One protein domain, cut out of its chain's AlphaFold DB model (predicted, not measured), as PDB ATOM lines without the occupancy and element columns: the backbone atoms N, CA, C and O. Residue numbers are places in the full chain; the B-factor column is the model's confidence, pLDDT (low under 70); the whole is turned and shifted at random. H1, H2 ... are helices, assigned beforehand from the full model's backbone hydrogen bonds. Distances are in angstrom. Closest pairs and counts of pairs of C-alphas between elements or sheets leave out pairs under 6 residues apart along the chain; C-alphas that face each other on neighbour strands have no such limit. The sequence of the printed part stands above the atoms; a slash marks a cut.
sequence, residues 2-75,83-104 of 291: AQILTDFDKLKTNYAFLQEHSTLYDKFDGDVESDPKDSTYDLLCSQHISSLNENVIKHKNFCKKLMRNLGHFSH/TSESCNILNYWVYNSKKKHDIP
ATOM      1  N   ALA A   2      21.021   0.497 -37.966       33.94
ATOM      2  CA  ALA A   2      21.173  -0.883 -38.460       33.94
ATOM      3  C   ALA A   2      22.635  -1.379 -38.510       33.94
ATOM      4  O   ALA A   2      22.890  -2.529 -38.164       33.94
ATOM      5  N   GLN A   3      23.585  -0.494 -38.848       35.56
ATOM      6  CA  GLN A   3      25.020  -0.805 -38.931       35.56
ATOM      7  C   GLN A   3      25.625  -1.282 -37.595       35.56
ATOM      8  O   GLN A   3      26.354  -2.258 -37.553       35.56
ATOM      9  N   ILE A   4      25.248  -0.651 -36.475       43.47
ATOM     10  CA  ILE A   4      25.798  -0.970 -35.143       43.47
ATOM     11  C   ILE A   4      25.341  -2.359 -34.663       43.47
ATOM     12  O   ILE A   4      26.105  -3.082 -34.029       43.47
ATOM     13  N   LEU A   5      24.102  -2.749 -34.986       45.41
ATOM     14  CA  LEU A   5      23.583  -4.095 -34.707       45.41
ATOM     15  C   LEU A   5      24.269  -5.152 -35.586       45.41
ATOM     16  O   LEU A   5      24.664  -6.196 -35.079       45.41
ATOM     17  N   THR A   6      24.490  -4.846 -36.870       52.44
ATOM     18  CA  THR A   6      25.221  -5.742 -37.788       52.44
ATOM     19  C   THR A   6      26.693  -5.897 -37.412       52.44
ATOM     20  O   THR A   6      27.269  -6.957 -37.654       52.44
ATOM     21  N   ASP A   7      27.302  -4.891 -36.790       54.34
ATOM     22  CA  ASP A   7      28.689  -4.961 -36.331       54.34
ATOM     23  C   ASP A   7      28.836  -5.821 -35.062       54.34
ATOM     24  O   ASP A   7      29.810  -6.564 -34.946       54.34
ATOM     25  N   PHE A   8      27.854  -5.816 -34.149       61.00
ATOM     26  CA  PHE A   8      27.866  -6.694 -32.968       61.00
ATOM     27  C   PHE A   8      27.693  -8.172 -33.342       61.00
ATOM     28  O   PHE A   8      28.432  -9.016 -32.837       61.00
ATOM     29  N   ASP A   9      26.790  -8.486 -34.275       60.38
ATOM     30  CA  ASP A   9      26.604  -9.861 -34.750       60.38
ATOM     31  C   ASP A   9      27.850 -10.392 -35.480       60.38
ATOM     32  O   ASP A   9      28.227 -11.548 -35.296       60.38
ATOM     33  N   LYS A  10      28.570  -9.531 -36.215       62.34
ATOM     34  CA  LYS A  10      29.884  -9.870 -36.795       62.34
ATOM     35  C   LYS A  10      30.970 -10.073 -35.736       62.34
ATOM     36  O   LYS A  10      31.818 -10.950 -35.885       62.34
ATOM     37  N   LEU A  11      30.965  -9.275 -34.666       61.25
ATOM     38  CA  LEU A  11      31.887  -9.422 -33.535       61.25
ATOM     39  C   LEU A  11      31.668 -10.754 -32.798       61.25
ATOM     40  O   LEU A  11      32.650 -11.424 -32.475       61.25
ATOM     41  N   LYS A  12      30.412 -11.191 -32.614       62.94
ATOM     42  CA  LYS A  12      30.069 -12.494 -32.006       62.94
ATOM     43  C   LYS A  12      30.704 -13.674 -32.748       62.94
ATOM     44  O   LYS A  12      31.186 -14.608 -32.111       62.94
ATOM     45  N   THR A  13      30.737 -13.634 -34.082       60.91
ATOM     46  CA  THR A  13      31.294 -14.724 -34.903       60.91
ATOM     47  C   THR A  13      32.813 -14.864 -34.761       60.91
ATOM     48  O   THR A  13      33.338 -15.964 -34.904       60.91
ATOM     49  N   ASN A  14      33.524 -13.777 -34.446       57.56
ATOM     50  CA  ASN A  14      34.990 -13.744 -34.464       57.56
ATOM     51  C   ASN A  14      35.648 -14.004 -33.099       57.56
ATOM     52  O   ASN A  14      36.852 -14.253 -33.047       57.56
ATOM     53  N   TYR A  15      34.896 -13.954 -31.996       56.09
ATOM     54  CA  TYR A  15      35.466 -14.031 -30.651       56.09
ATOM     55  C   TYR A  15      34.698 -14.993 -29.744       56.09
ATOM     56  O   TYR A  15      33.599 -14.699 -29.284       56.09
ATOM     57  N   ALA A  16      35.323 -16.130 -29.420       59.84
ATOM     58  CA  ALA A  16      34.721 -17.183 -28.597       59.84
ATOM     59  C   ALA A  16      34.317 -16.713 -27.186       59.84
ATOM     60  O   ALA A  16      33.298 -17.151 -26.673       59.84
ATOM     61  N   PHE A  17      35.045 -15.771 -26.576       54.94
ATOM     62  CA  PHE A  17      34.670 -15.219 -25.265       54.94
ATOM     63  C   PHE A  17      33.360 -14.410 -25.306       54.94
ATOM     64  O   PHE A  17      32.693 -14.256 -24.289       54.94
ATOM     65  N   LEU A  18      32.953 -13.913 -26.482       61.72
ATOM     66  CA  LEU A  18      31.653 -13.263 -26.657       61.72
ATOM     67  C   LEU A  18      30.508 -14.279 -26.764       61.72
ATOM     68  O   LEU A  18      29.354 -13.863 -26.727       61.72
ATOM     69  N   GLN A  19      30.787 -15.582 -26.886       63.59
ATOM     70  CA  GLN A  19      29.760 -16.616 -27.055       63.59
ATOM     71  C   GLN A  19      28.949 -16.845 -25.779       63.59
ATOM     72  O   GLN A  19      27.725 -16.911 -25.854       63.59
ATOM     73  N   GLU A  20      29.576 -16.895 -24.601       62.75
ATOM     74  CA  GLU A  20      28.841 -17.029 -23.330       62.75
ATOM     75  C   GLU A  20      27.964 -15.797 -23.070       62.75
ATOM     76  O   GLU A  20      26.775 -15.917 -22.764       62.75
ATOM     77  N   HIS A  21      28.508 -14.600 -23.314       69.38
ATOM     78  CA  HIS A  21      27.761 -13.348 -23.185       69.38
ATOM     79  C   HIS A  21      26.635 -13.249 -24.220       69.38
ATOM     80  O   HIS A  21      25.546 -12.770 -23.901       69.38
ATOM     81  N   SER A  22      26.879 -13.725 -25.446       72.75
ATOM     82  CA  SER A  22      25.855 -13.825 -26.485       72.75
ATOM     83  C   SER A  22      24.761 -14.784 -26.060       72.75
ATOM     84  O   SER A  22      23.602 -14.419 -26.140       72.75
ATOM     85  N   THR A  23      25.102 -15.956 -25.526       82.00
ATOM     86  CA  THR A  23      24.119 -16.969 -25.119       82.00
ATOM     87  C   THR A  23      23.170 -16.423 -24.054       82.00
ATOM     88  O   THR A  23      21.955 -16.597 -24.158       82.00
ATOM     89  N   LEU A  24      23.690 -15.705 -23.050       82.62
ATOM     90  CA  LEU A  24      22.850 -15.075 -22.030       82.62
ATOM     91  C   LEU A  24      22.019 -13.913 -22.597       82.62
ATOM     92  O   LEU A  24      20.842 -13.783 -22.263       82.62
ATOM     93  N   TYR A  25      22.598 -13.093 -23.475       85.31
ATOM     94  CA  TYR A  25      21.868 -12.025 -24.157       85.31
ATOM     95  C   TYR A  25      20.727 -12.580 -25.023       85.31
ATOM     96  O   TYR A  25      19.607 -12.078 -24.977       85.31
ATOM     97  N   ASP A  26      20.997 -13.633 -25.787       86.44
ATOM     98  CA  ASP A  26      20.038 -14.287 -26.671       86.44
ATOM     99  C   ASP A  26      18.937 -14.967 -25.835       86.44
ATOM    100  O   ASP A  26      17.758 -14.879 -26.179       86.44
ATOM    101  N   LYS A  27      19.275 -15.521 -24.657       87.94
ATOM    102  CA  LYS A  27      18.290 -15.969 -23.655       87.94
ATOM    103  C   LYS A  27      17.407 -14.814 -23.173       87.94
ATOM    104  O   LYS A  27      16.193 -14.981 -23.072       87.94
ATOM    105  N   PHE A  28      17.982 -13.643 -22.895       88.75
ATOM    106  CA  PHE A  28      17.217 -12.455 -22.508       88.75
ATOM    107  C   PHE A  28      16.311 -11.931 -23.623       88.75
ATOM    108  O   PHE A  28      15.217 -11.446 -23.319       88.75
ATOM    109  N   ASP A  29      16.713 -12.064 -24.887       90.81
ATOM    110  CA  ASP A  29      15.893 -11.668 -26.033       90.81
ATOM    111  C   ASP A  29      14.920 -12.757 -26.508       90.81
ATOM    112  O   ASP A  29      14.027 -12.466 -27.302       90.81
ATOM    113  N   GLY A  30      15.036 -13.984 -25.998       90.62
ATOM    114  CA  GLY A  30      14.146 -15.093 -26.333       90.62
ATOM    115  C   GLY A  30      12.672 -14.798 -26.039       90.62
ATOM    116  O   GLY A  30      12.342 -13.944 -25.206       90.62
ATOM    117  N   ASP A  31      11.778 -15.516 -26.717       89.50
ATOM    118  CA  ASP A  31      10.331 -15.398 -26.522       89.50
ATOM    119  C   ASP A  31       9.893 -15.859 -25.117       89.50
ATOM    120  O   ASP A  31      10.575 -16.630 -24.439       89.50
ATOM    121  N   VAL A  32       8.766 -15.330 -24.663       88.50
ATOM    122  CA  VAL A  32       8.095 -15.618 -23.395       88.50
ATOM    123  C   VAL A  32       6.873 -16.522 -23.570       88.50
ATOM    124  O   VAL A  32       6.428 -17.074 -22.575       88.50
ATOM    125  N   GLU A  33       6.365 -16.748 -24.789       85.69
ATOM    126  CA  GLU A  33       5.139 -17.539 -25.027       85.69
ATOM    127  C   GLU A  33       5.164 -18.958 -24.430       85.69
ATOM    128  O   GLU A  33       4.138 -19.461 -23.977       85.69
ATOM    129  N   SER A  34       6.331 -19.609 -24.391       84.56
ATOM    130  CA  SER A  34       6.487 -20.947 -23.802       84.56
ATOM    131  C   SER A  34       6.690 -20.942 -22.280       84.56
ATOM    132  O   SER A  34       6.817 -22.009 -21.679       84.56
ATOM    133  N   ASP A  35       6.792 -19.770 -21.648       84.19
ATOM    134  CA  ASP A  35       6.984 -19.643 -20.204       84.19
ATOM    135  C   ASP A  35       5.651 -19.895 -19.470       84.19
ATOM    136  O   ASP A  35       4.651 -19.234 -19.758       84.19
ATOM    137  N   PRO A  36       5.595 -20.794 -18.467       85.94
ATOM    138  CA  PRO A  36       4.377 -21.037 -17.688       85.94
ATOM    139  C   PRO A  36       3.795 -19.791 -17.000       85.94
ATOM    140  O   PRO A  36       2.632 -19.792 -16.589       85.94
ATOM    141  N   LYS A  37       4.601 -18.742 -16.817       86.19
ATOM    142  CA  LYS A  37       4.225 -17.471 -16.187       86.19
ATOM    143  C   LYS A  37       3.887 -16.376 -17.194       86.19
ATOM    144  O   LYS A  37       3.583 -15.260 -16.766       86.19
ATOM    145  N   ASP A  38       3.852 -16.686 -18.492       89.00
ATOM    146  CA  ASP A  38       3.579 -15.720 -19.558       89.00
ATOM    147  C   ASP A  38       2.310 -14.899 -19.303       89.00
ATOM    148  O   ASP A  38       2.344 -13.670 -19.337       89.00
ATOM    149  N   SER A  39       1.215 -15.566 -18.927       88.12
ATOM    150  CA  SER A  39      -0.066 -14.924 -18.604       88.12
ATOM    151  C   SER A  39       0.018 -13.963 -17.414       88.12
ATOM    152  O   SER A  39      -0.687 -12.953 -17.370       88.12
ATOM    153  N   THR A  40       0.902 -14.240 -16.454       87.81
ATOM    154  CA  THR A  40       1.117 -13.376 -15.288       87.81
ATOM    155  C   THR A  40       1.900 -12.131 -15.688       87.81
ATOM    156  O   THR A  40       1.497 -11.019 -15.342       87.81
ATOM    157  N   TYR A  41       2.975 -12.295 -16.465       88.19
ATOM    158  CA  TYR A  41       3.711 -11.161 -17.027       88.19
ATOM    159  C   TYR A  41       2.801 -10.311 -17.915       88.19
ATOM    160  O   TYR A  41       2.827  -9.086 -17.846       88.19
ATOM    161  N   ASP A  42       1.959 -10.957 -18.721       89.00
ATOM    162  CA  ASP A  42       1.012 -10.309 -19.617       89.00
ATOM    163  C   ASP A  42       0.035  -9.405 -18.861       89.00
ATOM    164  O   ASP A  42      -0.126  -8.235 -19.224       89.00
ATOM    165  N   LEU A  43      -0.556  -9.916 -17.775       87.62
ATOM    166  CA  LEU A  43      -1.461  -9.166 -16.909       87.62
ATOM    167  C   LEU A  43      -0.764  -7.942 -16.303       87.62
ATOM    168  O   LEU A  43      -1.283  -6.830 -16.419       87.62
ATOM    169  N   LEU A  44       0.415  -8.131 -15.703       84.75
ATOM    170  CA  LEU A  44       1.174  -7.058 -15.051       84.75
ATOM    171  C   LEU A  44       1.607  -5.995 -16.070       84.75
ATOM    172  O   LEU A  44       1.318  -4.811 -15.915       84.75
ATOM    173  N   CYS A  45       2.191  -6.403 -17.194       88.00
ATOM    174  CA  CYS A  45       2.612  -5.484 -18.248       88.00
ATOM    175  C   CYS A  45       1.439  -4.712 -18.870       88.00
ATOM    176  O   CYS A  45       1.544  -3.504 -19.101       88.00
ATOM    177  N   SER A  46       0.301  -5.374 -19.099       86.19
ATOM    178  CA  SER A  46      -0.897  -4.734 -19.660       86.19
ATOM    179  C   SER A  46      -1.474  -3.668 -18.734       86.19
ATOM    180  O   SER A  46      -2.010  -2.667 -19.203       86.19
ATOM    181  N   GLN A  47      -1.322  -3.816 -17.416       79.69
ATOM    182  CA  GLN A  47      -1.745  -2.786 -16.467       79.69
ATOM    183  C   GLN A  47      -0.944  -1.483 -16.615       79.69
ATOM    184  O   GLN A  47      -1.433  -0.423 -16.213       79.69
ATOM    185  N   HIS A  48       0.270  -1.521 -17.163       73.38
ATOM    186  CA  HIS A  48       1.169  -0.367 -17.221       73.38
ATOM    187  C   HIS A  48       1.264   0.300 -18.596       73.38
ATOM    188  O   HIS A  48       1.744   1.442 -18.671       73.38
ATOM    189  N   ILE A  49       0.800  -0.383 -19.645       82.19
ATOM    190  CA  ILE A  49       0.933   0.003 -21.053       82.19
ATOM    191  C   ILE A  49      -0.473   0.188 -21.647       82.19
ATOM    192  O   ILE A  49      -1.256  -0.750 -21.714       82.19
ATOM    193  N   SER A  50      -0.819   1.412 -22.055       67.81
ATOM    194  CA  SER A  50      -2.170   1.772 -22.515       67.81
ATOM    195  C   SER A  50      -2.357   1.676 -24.042       67.81
ATOM    196  O   SER A  50      -1.639   2.353 -24.770       67.81
ATOM    197  N   SER A  51      -3.392   0.925 -24.455       68.75
ATOM    198  CA  SER A  51      -4.095   0.777 -25.760       68.75
ATOM    199  C   SER A  51      -3.319   0.499 -27.063       68.75
ATOM    200  O   SER A  51      -2.259   1.049 -27.319       68.75
ATOM    201  N   LEU A  52      -3.947  -0.318 -27.916       56.84
ATOM    202  CA  LEU A  52      -3.426  -1.022 -29.096       56.84
ATOM    203  C   LEU A  52      -2.898  -0.109 -30.223       56.84
ATOM    204  O   LEU A  52      -3.653   0.409 -31.041       56.84
ATOM    205  N   ASN A  53      -1.574  -0.001 -30.308       69.06
ATOM    206  CA  ASN A  53      -0.830   0.318 -31.526       69.06
ATOM    207  C   ASN A  53       0.424  -0.582 -31.591       69.06
ATOM    208  O   ASN A  53       0.727  -1.301 -30.636       69.06
ATOM    209  N   GLU A  54       1.156  -0.581 -32.706       71.25
ATOM    210  CA  GLU A  54       2.329  -1.456 -32.892       71.25
ATOM    211  C   GLU A  54       3.416  -1.231 -31.822       71.25
ATOM    212  O   GLU A  54       4.047  -2.180 -31.349       71.25
ATOM    213  N   ASN A  55       3.587   0.016 -31.375       80.25
ATOM    214  CA  ASN A  55       4.520   0.352 -30.301       80.25
ATOM    215  C   ASN A  55       4.092  -0.288 -28.979       80.25
ATOM    216  O   ASN A  55       4.928  -0.839 -28.278       80.25
ATOM    217  N   VAL A  56       2.796  -0.311 -28.672       84.12
ATOM    218  CA  VAL A  56       2.260  -0.960 -27.470       84.12
ATOM    219  C   VAL A  56       2.521  -2.461 -27.456       84.12
ATOM    220  O   VAL A  56       2.891  -2.985 -26.407       84.12
ATOM    221  N   ILE A  57       2.416  -3.149 -28.598       87.00
ATOM    222  CA  ILE A  57       2.768  -4.575 -28.691       87.00
ATOM    223  C   ILE A  57       4.264  -4.768 -28.405       87.00
ATOM    224  O   ILE A  57       4.630  -5.580 -27.556       87.00
ATOM    225  N   LYS A  58       5.138  -3.970 -29.036       90.38
ATOM    226  CA  LYS A  58       6.595  -4.012 -28.796       90.38
ATOM    227  C   LYS A  58       6.939  -3.725 -27.332       90.38
ATOM    228  O   LYS A  58       7.756  -4.421 -26.735       90.38
ATOM    229  N   HIS A  59       6.291  -2.727 -26.741       90.44
ATOM    230  CA  HIS A  59       6.474  -2.319 -25.350       90.44
ATOM    231  C   HIS A  59       6.026  -3.407 -24.378       90.44
ATOM    232  O   HIS A  59       6.703  -3.658 -23.381       90.44
ATOM    233  N   LYS A  60       4.910  -4.072 -24.681       90.31
ATOM    234  CA  LYS A  60       4.384  -5.181 -23.891       90.31
ATOM    235  C   LYS A  60       5.305  -6.393 -23.962       90.31
ATOM    236  O   LYS A  60       5.666  -6.923 -22.916       90.31
ATOM    237  N   ASN A  61       5.773  -6.758 -25.151       91.56
ATOM    238  CA  ASN A  61       6.731  -7.852 -25.322       91.56
ATOM    239  C   ASN A  61       8.052  -7.569 -24.600       91.56
ATOM    240  O   ASN A  61       8.564  -8.436 -23.894       91.56
ATOM    241  N   PHE A  62       8.572  -6.342 -24.704       93.31
ATOM    242  CA  PHE A  62       9.740  -5.914 -23.936       93.31
ATOM    243  C   PHE A  62       9.511  -6.053 -22.425       93.31
ATOM    244  O   PHE A  62      10.347  -6.623 -21.728       93.31
ATOM    245  N   CYS A  63       8.371  -5.568 -21.926       92.75
ATOM    246  CA  CYS A  63       8.017  -5.661 -20.515       92.75
ATOM    247  C   CYS A  63       7.984  -7.120 -20.037       92.75
ATOM    248  O   CYS A  63       8.637  -7.439 -19.046       92.75
ATOM    249  N   LYS A  64       7.315  -8.020 -20.774       92.19
ATOM    250  CA  LYS A  64       7.220  -9.445 -20.416       92.19
ATOM    251  C   LYS A  64       8.602 -10.101 -20.347       92.19
ATOM    252  O   LYS A  64       8.922 -10.750 -19.354       92.19
ATOM    253  N   LYS A  65       9.451  -9.868 -21.358       93.38
ATOM    254  CA  LYS A  65      10.840 -10.360 -21.374       93.38
ATOM    255  C   LYS A  65      11.635  -9.832 -20.183       93.38
ATOM    256  O   LYS A  65      12.316 -10.610 -19.525       93.38
ATOM    257  N   LEU A  66      11.518  -8.541 -19.864       92.50
ATOM    258  CA  LEU A  66      12.206  -7.957 -18.713       92.50
ATOM    259  C   LEU A  66      11.732  -8.585 -17.393       92.50
ATOM    260  O   LEU A  66      12.575  -8.953 -16.581       92.50
ATOM    261  N   MET A  67      10.424  -8.781 -17.196       88.88
ATOM    262  CA  MET A  67       9.894  -9.443 -15.993       88.88
ATOM    263  C   MET A  67      10.423 -10.872 -15.834       88.88
ATOM    264  O   MET A  67      10.883 -11.234 -14.750       88.88
ATOM    265  N   ARG A  68      10.434 -11.657 -16.920       89.81
ATOM    266  CA  ARG A  68      11.043 -12.994 -16.933       89.81
ATOM    267  C   ARG A  68      12.532 -12.929 -16.595       89.81
ATOM    268  O   ARG A  68      13.014 -13.705 -15.775       89.81
ATOM    269  N   ASN A  69      13.273 -12.016 -17.226       87.56
ATOM    270  CA  ASN A  69      14.723 -11.917 -17.060       87.56
ATOM    271  C   ASN A  69      15.104 -11.556 -15.624       87.56
ATOM    272  O   ASN A  69      16.090 -12.088 -15.127       87.56
ATOM    273  N   LEU A  70      14.290 -10.740 -14.944       82.94
ATOM    274  CA  LEU A  70      14.411 -10.425 -13.516       82.94
ATOM    275  C   LEU A  70      14.114 -11.623 -12.587       82.94
ATOM    276  O   LEU A  70      14.245 -11.491 -11.373       82.94
ATOM    277  N   GLY A  71      13.751 -12.788 -13.133       75.56
ATOM    278  CA  GLY A  71      13.546 -14.031 -12.383       75.56
ATOM    279  C   GLY A  71      12.223 -14.094 -11.628       75.56
ATOM    280  O   GLY A  71      12.070 -14.866 -10.682       75.56
ATOM    281  N   HIS A  72      11.257 -13.272 -12.028       60.03
ATOM    282  CA  HIS A  72       9.999 -13.132 -11.320       60.03
ATOM    283  C   HIS A  72       9.195 -14.452 -11.334       60.03
ATOM    284  O   HIS A  72       8.892 -14.980 -12.396       60.03
ATOM    285  N   PHE A  73       8.815 -14.970 -10.158       52.88
ATOM    286  CA  PHE A  73       8.065 -16.233  -9.968       52.88
ATOM    287  C   PHE A  73       8.788 -17.546 -10.327       52.88
ATOM    288  O   PHE A  73       8.133 -18.597 -10.416       52.88
ATOM    289  N   SER A  74      10.110 -17.523 -10.520       50.53
ATOM    290  CA  SER A  74      10.882 -18.755 -10.682       50.53
ATOM    291  C   SER A  74      10.908 -19.528  -9.362       50.53
ATOM    292  O   SER A  74      11.246 -18.982  -8.316       50.53
ATOM    293  N   HIS A  75      10.550 -20.813  -9.403       41.69
ATOM    294  CA  HIS A  75      10.591 -21.696  -8.229       41.69
ATOM    295  C   HIS A  75      12.022 -22.122  -7.865       41.69
ATOM    296  O   HIS A  75      12.202 -22.902  -6.934       41.69
ATOM    297  N   THR A  83      24.793 -12.413 -10.907       67.12
ATOM    298  CA  THR A  83      26.190 -11.991 -10.872       67.12
ATOM    299  C   THR A  83      26.286 -10.582 -11.458       67.12
ATOM    300  O   THR A  83      25.467 -10.201 -12.308       67.12
ATOM    301  N   SER A  84      27.285  -9.793 -11.057       69.25
ATOM    302  CA  SER A  84      27.542  -8.486 -11.691       69.25
ATOM    303  C   SER A  84      27.633  -8.580 -13.218       69.25
ATOM    304  O   SER A  84      27.112  -7.726 -13.935       69.25
ATOM    305  N   GLU A  85      28.204  -9.666 -13.737       70.50
ATOM    306  CA  GLU A  85      28.270  -9.944 -15.170       70.50
ATOM    307  C   GLU A  85      26.885 -10.110 -15.810       70.50
ATOM    308  O   GLU A  85      26.568  -9.428 -16.790       70.50
ATOM    309  N   SER A  86      26.012 -10.921 -15.207       76.81
ATOM    310  CA  SER A  86      24.630 -11.099 -15.671       76.81
ATOM    311  C   SER A  86      23.845  -9.784 -15.628       76.81
ATOM    312  O   SER A  86      23.084  -9.482 -16.551       76.81
ATOM    313  N   CYS A  87      24.069  -8.961 -14.598       79.50
ATOM    314  CA  CYS A  87      23.511  -7.611 -14.492       79.50
ATOM    315  C   CYS A  87      23.989  -6.695 -15.625       79.50
ATOM    316  O   CYS A  87      23.184  -5.969 -16.211       79.50
ATOM    317  N   ASN A  88      25.280  -6.719 -15.963       80.00
ATOM    318  CA  ASN A  88      25.831  -5.914 -17.053       80.00
ATOM    319  C   ASN A  88      25.229  -6.315 -18.405       80.00
ATOM    320  O   ASN A  88      24.842  -5.443 -19.187       80.00
ATOM    321  N   ILE A  89      25.078  -7.618 -18.651       83.94
ATOM    322  CA  ILE A  89      24.457  -8.140 -19.873       83.94
ATOM    323  C   ILE A  89      22.973  -7.751 -19.933       83.94
ATOM    324  O   ILE A  89      22.511  -7.279 -20.976       83.94
ATOM    325  N   LEU A  90      22.236  -7.854 -18.821       87.12
ATOM    326  CA  LEU A  90      20.836  -7.423 -18.752       87.12
ATOM    327  C   LEU A  90      20.706  -5.920 -19.031       87.12
ATOM    328  O   LEU A  90      19.871  -5.515 -19.839       87.12
ATOM    329  N   ASN A  91      21.550  -5.092 -18.414       86.62
ATOM    330  CA  ASN A  91      21.560  -3.644 -18.624       86.62
ATOM    331  C   ASN A  91      21.838  -3.285 -20.088       86.62
ATOM    332  O   ASN A  91      21.178  -2.409 -20.653       86.62
ATOM    333  N   TYR A  92      22.781  -3.986 -20.719       85.44
ATOM    334  CA  TYR A  92      23.076  -3.818 -22.137       85.44
ATOM    335  C   TYR A  92      21.883  -4.217 -23.022       85.44
ATOM    336  O   TYR A  92      21.497  -3.456 -23.913       85.44
ATOM    337  N   TRP A  93      21.231  -5.349 -22.735       91.38
ATOM    338  CA  TRP A  93      20.011  -5.776 -23.428       91.38
ATOM    339  C   TRP A  93      18.865  -4.768 -23.271       91.38
ATOM    340  O   TRP A  93      18.228  -4.406 -24.264       91.38
ATOM    341  N   VAL A  94      18.638  -4.243 -22.060       92.44
ATOM    342  CA  VAL A  94      17.627  -3.206 -21.795       92.44
ATOM    343  C   VAL A  94      17.917  -1.951 -22.614       92.44
ATOM    344  O   VAL A  94      17.015  -1.411 -23.255       92.44
ATOM    345  N   TYR A  95      19.169  -1.493 -22.634       87.50
ATOM    346  CA  TYR A  95      19.580  -0.310 -23.386       87.50
ATOM    347  C   TYR A  95      19.363  -0.467 -24.895       87.50
ATOM    348  O   TYR A  95      18.790   0.417 -25.542       87.50
ATOM    349  N   ASN A  96      19.780  -1.599 -25.458       86.69
ATOM    350  CA  ASN A  96      19.610  -1.880 -26.879       86.69
ATOM    351  C   ASN A  96      18.135  -2.018 -27.247       86.69
ATOM    352  O   ASN A  96      17.697  -1.427 -28.233       86.69
ATOM    353  N   SER A  97      17.355  -2.723 -26.428       90.25
ATOM    354  CA  SER A  97      15.911  -2.868 -26.614       90.25
ATOM    355  C   SER A  97      15.200  -1.520 -26.548       90.25
ATOM    356  O   SER A  97      14.365  -1.230 -27.405       90.25
ATOM    357  N   LYS A  98      15.593  -0.654 -25.600       90.00
ATOM    358  CA  LYS A  98      15.093   0.720 -25.481       90.00
ATOM    359  C   LYS A  98      15.266   1.490 -26.781       90.00
ATOM    360  O   LYS A  98      14.309   2.096 -27.250       90.00
ATOM    361  N   LYS A  99      16.467   1.446 -27.359       88.31
ATOM    362  CA  LYS A  99      16.782   2.127 -28.621       88.31
ATOM    363  C   LYS A  99      16.095   1.498 -29.831       88.31
ATOM    364  O   LYS A  99      15.635   2.217 -30.701       88.31
ATOM    365  N   LYS A 100      16.051   0.167 -29.900       87.50
ATOM    366  CA  LYS A 100      15.526  -0.582 -31.053       87.50
ATOM    367  C   LYS A 100      14.004  -0.484 -31.180       87.50
ATOM    368  O   LYS A 100      13.483  -0.528 -32.289       87.50
ATOM    369  N   HIS A 101      13.303  -0.406 -30.053       88.44
ATOM    370  CA  HIS A 101      11.841  -0.480 -29.990       88.44
ATOM    371  C   HIS A 101      11.193   0.795 -29.441       88.44
ATOM    372  O   HIS A 101      10.018   0.767 -29.072       88.44
ATOM    373  N   ASP A 102      11.964   1.884 -29.351       89.62
ATOM    374  CA  ASP A 102      11.539   3.172 -28.797       89.62
ATOM    375  C   ASP A 102      10.816   3.010 -27.452       89.62
ATOM    376  O   ASP A 102       9.729   3.552 -27.235       89.62
ATOM    377  N   ILE A 103      11.392   2.202 -26.549       90.25
ATOM    378  CA  ILE A 103      10.773   1.906 -25.252       90.25
ATOM    379  C   ILE A 103      10.810   3.171 -24.380       90.25
ATOM    380  O   ILE A 103      11.893   3.671 -24.055       90.25
ATOM    381  N   PRO A 104       9.656   3.676 -23.916       89.50
ATOM    382  CA  PRO A 104       9.611   4.781 -22.982       89.50
ATOM    383  C   PRO A 104      10.254   4.386 -21.654       89.50
ATOM    384  O   PRO A 104       9.934   3.347 -21.079       89.50
TER     385      PRO A 104
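What this domain is: This is residues 2 to 75 and 83 to 104 of the 291 residues of an uncharacterized protein of Plasmodium vivax Mauritania I (UniProt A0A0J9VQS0). H5 crosses H2 and runs side by side with H4, opposite ways; H2 reaches from its corner with H1 to the end of H4, and H3 crosses H4. The printed part has 96 residues with five named helices, H1 to H5, no named strand: all helix, only just compact, close to loose, radius of gyration of the C-alphas 14.5 A, spans 41 by 34 by 23 A.

Where its parts are: Find C-alpha 84 at (27.542, -8.486, -11.691); H5 runs 24.1 A to residue 100. H4, residues 54 to 69, spans 22.7 A; H3, 38 to 48, 15.7 A; H2, 17 to 29, 19.1 A; H1, 2 to 14, 19.3 A, from (21.173, -0.883, -38.460).

How they stand to each other: H5, with residues 86 to 93 alone, touches H2 at a steep tilt of 58 degrees; closest C-alphas, Tyr 25 and Ile 89, 6.3 A. H3 touches H4; closest C-alphas, Tyr 41 and Lys 64, 5.2 A. H1 touches H2 only at the corner; closest C-alphas, Lys 12 and Leu 18, 5.6 A. In H4 and H5 every O i to N i+4 pair is within hydrogen-bond range; H1 and H2 have 8 of 9, H3 6 of 7.

The domain as a whole: Residues 76 to 82 are cut out; C-alphas 75 and 83 are 18.6 A apart. Thirty residues have pLDDT under 70, among them 2 to 21.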